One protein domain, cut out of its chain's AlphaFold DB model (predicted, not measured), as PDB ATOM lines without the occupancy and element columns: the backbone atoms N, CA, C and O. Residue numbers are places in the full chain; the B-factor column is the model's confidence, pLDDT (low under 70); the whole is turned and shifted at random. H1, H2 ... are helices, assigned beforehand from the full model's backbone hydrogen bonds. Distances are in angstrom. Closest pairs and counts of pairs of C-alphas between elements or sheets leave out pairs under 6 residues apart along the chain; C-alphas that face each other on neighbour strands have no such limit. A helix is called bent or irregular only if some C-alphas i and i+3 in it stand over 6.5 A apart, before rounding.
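Overview. This is residues 7 to 53 of the 61 residues of an uncharacterized protein of Mycolicibacterium obuense (UniProt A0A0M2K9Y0). Two short helices, H1 and H2, make a V that closes where the end of H1 comes to the first residues of H2, and the longest helix, H3, packs across both. H2 and H3 form a helical hairpin, and H3 runs along the longest axis of the whole. The printed part has 47 residues with three named helices in the order H1, H2, H3 and no named strand, so the class is all helix. It is compact, with a radius of gyration of the C-alphas of 9.4 A, and its C-alphas span 26 by 18 by 16 A.

Along the chain. H1 holds residues 7 to 17 and begins at C-alpha 7, at (170.129, 222.707, 132.681); it measures 15.2 A from first to last C-alpha. H2 holds residues 22 to 33, begins at C-alpha 22, at (178.650, 223.702, 147.227), and measures 16.4 A. H3 holds residues 37 to 52, is the longest with 16 residues and 22.7 A, and ends at C-alpha 52, at (185.885, 229.415, 141.888). No helix is bent or irregular.

Arrangement. H1 and H2 touch, H2 with residues 22 to 25 alone; the closest C-alphas of the two are those of Arg 15 and Val 25, 6.4 A apart. These two helices run opposite ways at a steep tilt of 46 degrees. H1 also touches H3, with the C-alphas of Ile 12 and Ala 47 closest at 6.2 A. H1 and H3 run the same way at a steep tilt of 56 degrees. H2 and H3 touch with 18 pairs of C-alphas within 8 A, the closest being those of Pro 22 and Ala 47, 4.9 A apart. They are a hairpin, two helices that follow each other and run opposite ways, here at a steep tilt of 41 degrees. The helix packing is mostly crossed, with 0 of the 3 touching pairs at a shallow tilt. In H1, H2 and H3 every O i to N i+4 pair is within hydrogen-bond range.

Size, cuts and confidence. The two C-alphas farthest apart are those of Asp 34 and Gly 53, at 27.6 A, while the first and last printed C-alphas, Ala 7 and Gly 53, are 17.9 A apart. The printed part runs from residue 7 to residue 53 without a cut. The link from H1 to H2, with 4 residues, and the link from H2 to H3, with 3, are both tight, and no link is long. The mean pLDDT of the printed part is 95.5, and no printed residue is under 70 in this predicted model.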
ATOM      1  N   ALA A   7     171.194 222.379 131.735       92.94
ATOM      2  CA  ALA A   7     170.129 222.707 132.681       92.94
ATOM      3  C   ALA A   7     170.518 222.401 134.139       92.94
ATOM      4  O   ALA A   7     170.231 223.196 135.029       92.94
ATOM      5  N   GLN A   8     171.212 221.284 134.385       94.12
ATOM      6  CA  GLN A   8     171.711 220.953 135.725       94.12
ATOM      7  C   GLN A   8     172.799 221.929 136.189       94.12
ATOM      8  O   GLN A   8     172.819 222.312 137.353       94.12
ATOM      9  N   ILE A   9     173.692 222.355 135.291       95.94
ATOM     10  CA  ILE A   9     174.724 223.356 135.607       95.94
ATOM     11  C   ILE A   9     174.079 224.706 135.941       95.94
ATOM     12  O   ILE A   9     174.453 225.320 136.940       95.94
ATOM     13  N   ASP A  10     173.084 225.131 135.160       96.00
ATOM     14  CA  ASP A  10     172.349 226.378 135.395       96.00
ATOM     15  C   ASP A  10     171.611 226.344 136.749       96.00
ATOM     16  O   ASP A  10     171.634 227.323 137.495       96.00
ATOM     17  N   GLU A  11     171.016 225.203 137.119       96.06
ATOM     18  CA  GLU A  11     170.384 225.012 138.432       96.06
ATOM     19  C   GLU A  11     171.395 225.095 139.588       96.06
ATOM     20  O   GLU A  11     171.126 225.735 140.608       96.06
ATOM     21  N   ILE A  12     172.567 224.466 139.443       97.19
ATOM     22  CA  ILE A  12     173.643 224.551 140.441       97.19
ATOM     23  C   ILE A  12     174.074 226.009 140.614       97.19
ATOM     24  O   ILE A  12     174.192 226.482 141.746       97.19
ATOM     25  N   GLN A  13     174.273 226.722 139.504       97.44
ATOM     26  CA  GLN A  13     174.680 228.121 139.519       97.44
ATOM     27  C   GLN A  13     173.632 229.012 140.195       97.44
ATOM     28  O   GLN A  13     173.985 229.791 141.077       97.44
ATOM     29  N   GLN A  14     172.348 228.834 139.880       97.69
ATOM     30  CA  GLN A  14     171.268 229.587 140.518       97.69
ATOM     31  C   GLN A  14     171.278 229.430 142.047       97.69
ATOM     32  O   GLN A  14     171.148 230.408 142.778       97.69
ATOM     33  N   ARG A  15     171.459 228.206 142.553       97.50
ATOM     34  CA  ARG A  15     171.475 227.950 144.003       97.50
ATOM     35  C   ARG A  15     172.704 228.553 144.691       97.50
ATOM     36  O   ARG A  15     172.613 228.981 145.842       97.50
ATOM     37  N   LEU A  16     173.847 228.605 144.003       97.94
ATOM     38  CA  LEU A  16     175.033 229.321 144.488       97.94
ATOM     39  C   LEU A  16     174.776 230.834 144.546       97.94
ATOM     40  O   LEU A  16     175.118 231.462 145.547       97.94
ATOM     41  N   ASP A  17     174.112 231.400 143.536       97.62
ATOM     42  CA  ASP A  17     173.721 232.817 143.503       97.62
ATOM     43  C   ASP A  17     172.723 233.172 144.626       97.62
ATOM     44  O   ASP A  17     172.730 234.288 145.148       97.62
ATOM     45  N   GLU A  18     171.907 232.207 145.066       97.19
ATOM     46  CA  GLU A  18     171.038 232.310 146.250       97.19
ATOM     47  C   GLU A  18     171.808 232.228 147.589       97.19
ATOM     48  O   GLU A  18     171.221 232.397 148.661       97.19
ATOM     49  N   GLY A  19     173.127 232.013 147.551       97.69
ATOM     50  CA  GLY A  19     174.019 232.009 148.712       97.69
ATOM     51  C   GLY A  19     174.231 230.637 149.358       97.69
ATOM     52  O   GLY A  19     174.759 230.564 150.470       97.69
ATOM     53  N   MET A  20     173.824 229.547 148.699       98.31
ATOM     54  CA  MET A  20     174.103 228.194 149.187       98.31
ATOM     55  C   MET A  20     175.587 227.834 149.022       98.31
ATOM     56  O   MET A  20     176.250 228.285 148.093       98.31
ATOM     57  N   THR A  21     176.114 226.976 149.903       98.38
ATOM     58  CA  THR A  21     177.463 226.409 149.727       98.38
ATOM     59  C   THR A  21     177.434 225.230 148.746       98.38
ATOM     60  O   THR A  21     176.386 224.590 148.610       98.38
ATOM     61  N   PRO A  22     178.564 224.872 148.106       98.31
ATOM     62  CA  PRO A  22     178.650 223.702 147.227       98.31
ATOM     63  C   PRO A  22     178.112 222.400 147.842       98.31
ATOM     64  O   PRO A  22     177.420 221.635 147.170       98.31
ATOM     65  N   GLU A  23     178.365 222.157 149.132       98.06
ATOM     66  CA  GLU A  23     177.810 221.015 149.871       98.06
ATOM     67  C   GLU A  23     176.293 221.096 149.968       98.06
ATOM     68  O   GLU A  23     175.602 220.127 149.667       98.06
ATOM     69  N   ALA A  24     175.767 222.258 150.362       98.12
ATOM     70  CA  ALA A  24     174.336 222.451 150.522       98.12
ATOM     71  C   ALA A  24     173.595 222.303 149.185       98.12
ATOM     72  O   ALA A  24     172.483 221.772 149.160       98.12
ATOM     73  N   VAL A  25     174.204 222.743 148.077       97.94
ATOM     74  CA  VAL A  25     173.663 222.545 146.727       97.94
ATOM     75  C   VAL A  25     173.592 221.058 146.395       97.94
ATOM     76  O   VAL A  25     172.510 220.576 146.059       97.94
ATOM     77  N   ALA A  26     174.700 220.327 146.543       96.94
ATOM     78  CA  ALA A  26     174.765 218.900 146.237       96.94
ATOM     79  C   ALA A  26     173.803 218.069 147.096       96.94
ATOM     80  O   ALA A  26     173.046 217.261 146.564       96.94
ATOM     81  N   ASP A  27     173.752 218.338 148.399       95.81
ATOM     82  CA  ASP A  27     172.827 217.685 149.326       95.81
ATOM     83  C   ASP A  27     171.363 217.981 148.982       95.81
ATOM     84  O   ASP A  27     170.486 217.127 149.121       95.81
ATOM     85  N   SER A  28     171.070 219.213 148.558       95.06
ATOM     86  CA  SER A  28     169.718 219.620 148.187       95.06
ATOM     87  C   SER A  28     169.273 218.973 146.874       95.06
ATOM     88  O   SER A  28     168.173 218.428 146.817       95.06
ATOM     89  N   ILE A  29     170.113 218.989 145.830       94.44
ATOM     90  CA  ILE A  29     169.795 218.340 144.546       94.44
ATOM     91  C   ILE A  29     169.707 216.823 144.734       94.44
ATOM     92  O   ILE A  29     168.722 216.222 144.316       94.44
ATOM     93  N   GLY A  30     170.670 216.220 145.438       93.06
ATOM     94  CA  GLY A  30     170.711 214.780 145.687       93.06
ATOM     95  C   GLY A  30     169.444 214.247 146.351       93.06
ATOM     96  O   GLY A  30     168.896 213.244 145.907       93.06
ATOM     97  N   ARG A  31     168.908 214.964 147.350       90.94
ATOM     98  CA  ARG A  31     167.634 214.591 147.991       90.94
ATOM     99  C   ARG A  31     166.415 214.745 147.084       90.94
ATOM    100  O   ARG A  31     165.464 213.989 147.237       90.94
ATOM    101  N   LEU A  32     166.395 215.754 146.212       92.06
ATOM    102  CA  LEU A  32     165.246 216.031 145.341       92.06
ATOM    103  C   LEU A  32     165.178 215.077 144.147       92.06
ATOM    104  O   LEU A  32     164.083 214.716 143.727       92.06
ATOM    105  N   ALA A  33     166.337 214.692 143.616       88.75
ATOM    106  CA  ALA A  33     166.463 213.872 142.415       88.75
ATOM    107  C   ALA A  33     166.800 212.395 142.699       88.75
ATOM    108  O   ALA A  33     166.974 211.644 141.747       88.75
ATOM    109  N   ASP A  34     166.853 211.985 143.974       90.94
ATOM    110  CA  ASP A  34     167.200 210.619 144.413       90.94
ATOM    111  C   ASP A  34     168.518 210.119 143.796       90.94
ATOM    112  O   ASP A  34     168.601 209.033 143.226       90.94
ATOM    113  N   LEU A  35     169.543 210.973 143.861       90.00
ATOM    114  CA  LEU A  35     170.841 210.712 143.239       90.00
ATOM    115  C   LEU A  35     171.689 209.750 144.064       90.00
ATOM    116  O   LEU A  35     171.637 209.747 145.299       90.00
ATOM    117  N   ASP A  36     172.547 209.002 143.377       92.31
ATOM    118  CA  ASP A  36     173.551 208.188 144.046       92.31
ATOM    119  C   ASP A  36     174.713 209.032 144.612       92.31
ATOM    120  O   ASP A  36     174.889 210.220 144.321       92.31
ATOM    121  N   GLU A  37     175.529 208.418 145.472       91.62
ATOM    122  CA  GLU A  37     176.643 209.108 146.135       91.62
ATOM    123  C   GLU A  37     177.664 209.676 145.134       91.62
ATOM    124  O   GLU A  37     178.257 210.731 145.372       91.62
ATOM    125  N   LEU A  38     177.861 209.007 143.997       92.38
ATOM    126  CA  LEU A  38     178.819 209.428 142.982       92.38
ATOM    127  C   LEU A  38     178.292 210.634 142.193       92.38
ATOM    128  O   LEU A  38     179.048 211.568 141.927       92.38
ATOM    129  N   GLU A  39     177.001 210.665 141.884       92.62
ATOM    130  CA  GLU A  39     176.316 211.805 141.274       92.62
ATOM    131  C   GLU A  39     176.321 213.033 142.195       92.62
ATOM    132  O   GLU A  39     176.621 214.144 141.749       92.62
ATOM    133  N   VAL A  40     176.102 212.843 143.501       94.69
ATOM    134  CA  VAL A  40     176.229 213.919 144.500       94.69
ATOM    135  C   VAL A  40     177.653 214.484 144.525       94.69
ATOM    136  O   VAL A  40     177.838 215.702 144.585       94.69
ATOM    137  N   VAL A  41     178.677 213.628 144.434       95.19
ATOM    138  CA  VAL A  41     180.079 214.068 144.352       95.19
ATOM    139  C   VAL A  41     180.337 214.891 143.089       95.19
ATOM    140  O   VAL A  41     181.013 215.918 143.178       95.19
ATOM    141  N   VAL A  42     179.790 214.481 141.941       94.88
ATOM    142  CA  VAL A  42     179.912 215.230 140.679       94.88
ATOM    143  C   VAL A  42     179.301 216.622 140.822       94.88
ATOM    144  O   VAL A  42     179.980 217.607 140.547       94.88
ATOM    145  N   ILE A  43     178.074 216.722 141.339       95.75
ATOM    146  CA  ILE A  43     177.404 218.010 141.567       95.75
ATOM    147  C   ILE A  43     178.211 218.893 142.514       95.75
ATOM    148  O   ILE A  43     178.412 220.072 142.230       95.75
ATOM    149  N   ARG A  44     178.711 218.334 143.623       97.25
ATOM    150  CA  ARG A  44     179.520 219.090 144.584       97.25
ATOM    151  C   ARG A  44     180.797 219.628 143.942       97.25
ATOM    152  O   ARG A  44     181.125 220.791 144.148       97.25
ATOM    153  N   SER A  45     181.500 218.804 143.166       96.50
ATOM    154  CA  SER A  45     182.702 219.230 142.440       96.50
ATOM    155  C   SER A  45     182.379 220.349 141.454       96.50
ATOM    156  O   SER A  45     183.051 221.372 141.454       96.50
ATOM    157  N   THR A  46     181.306 220.202 140.676       96.44
ATOM    158  CA  THR A  46     180.861 221.236 139.738       96.44
ATOM    159  C   THR A  46     180.488 222.537 140.444       96.44
ATOM    160  O   THR A  46     180.831 223.612 139.963       96.44
ATOM    161  N   ALA A  47     179.830 222.466 141.600       97.75
ATOM    162  CA  ALA A  47     179.501 223.650 142.383       97.75
ATOM    163  C   ALA A  47     180.760 224.374 142.897       97.75
ATOM    164  O   ALA A  47     180.797 225.602 142.903       97.75
ATOM    165  N   TYR A  48     181.807 223.633 143.273       98.19
ATOM    166  CA  TYR A  48     183.113 224.211 143.601       98.19
ATOM    167  C   TYR A  48     183.774 224.884 142.400       98.19
ATOM    168  O   TYR A  48     184.281 225.996 142.536       98.19
ATOM    169  N   ASP A  49     183.755 224.233 141.240       97.44
ATOM    170  CA  ASP A  49     184.329 224.788 140.015       97.44
ATOM    171  C   ASP A  49     183.637 226.112 139.650       97.44
ATOM    172  O   ASP A  49     184.304 227.129 139.472       97.44
ATOM    173  N   LEU A  50     182.301 226.141 139.661       96.75
ATOM    174  CA  LEU A  50     181.518 227.355 139.403       96.75
ATOM    175  C   LEU A  50     181.810 228.464 140.419       96.75
ATOM    176  O   LEU A  50     182.024 229.611 140.023       96.75
ATOM    177  N   LEU A  51     181.862 228.134 141.713       97.44
ATOM    178  CA  LEU A  51     182.153 229.103 142.773       97.44
ATOM    179  C   LEU A  51     183.548 229.732 142.617       97.44
ATOM    180  O   LEU A  51     183.733 230.910 142.918       97.44
ATOM    181  N   ASN A  52     184.518 228.959 142.130       96.81
ATOM    182  CA  ASN A  52     185.885 229.415 141.888       96.81
ATOM    183  C   ASN A  52     186.069 230.101 140.519       96.81
ATOM    184  O   ASN A  52     187.150 230.620 140.242       96.81
ATOM    185  N   GLY A  53     185.033 230.135 139.672       94.25
ATOM    186  CA  GLY A  53     185.107 230.680 138.313       94.25
ATOM    187  C   GLY A  53     185.829 229.768 137.314       94.25
ATOM    188  O   GLY A  53     186.273 230.237 136.264       94.25
TER     189      GLY A  53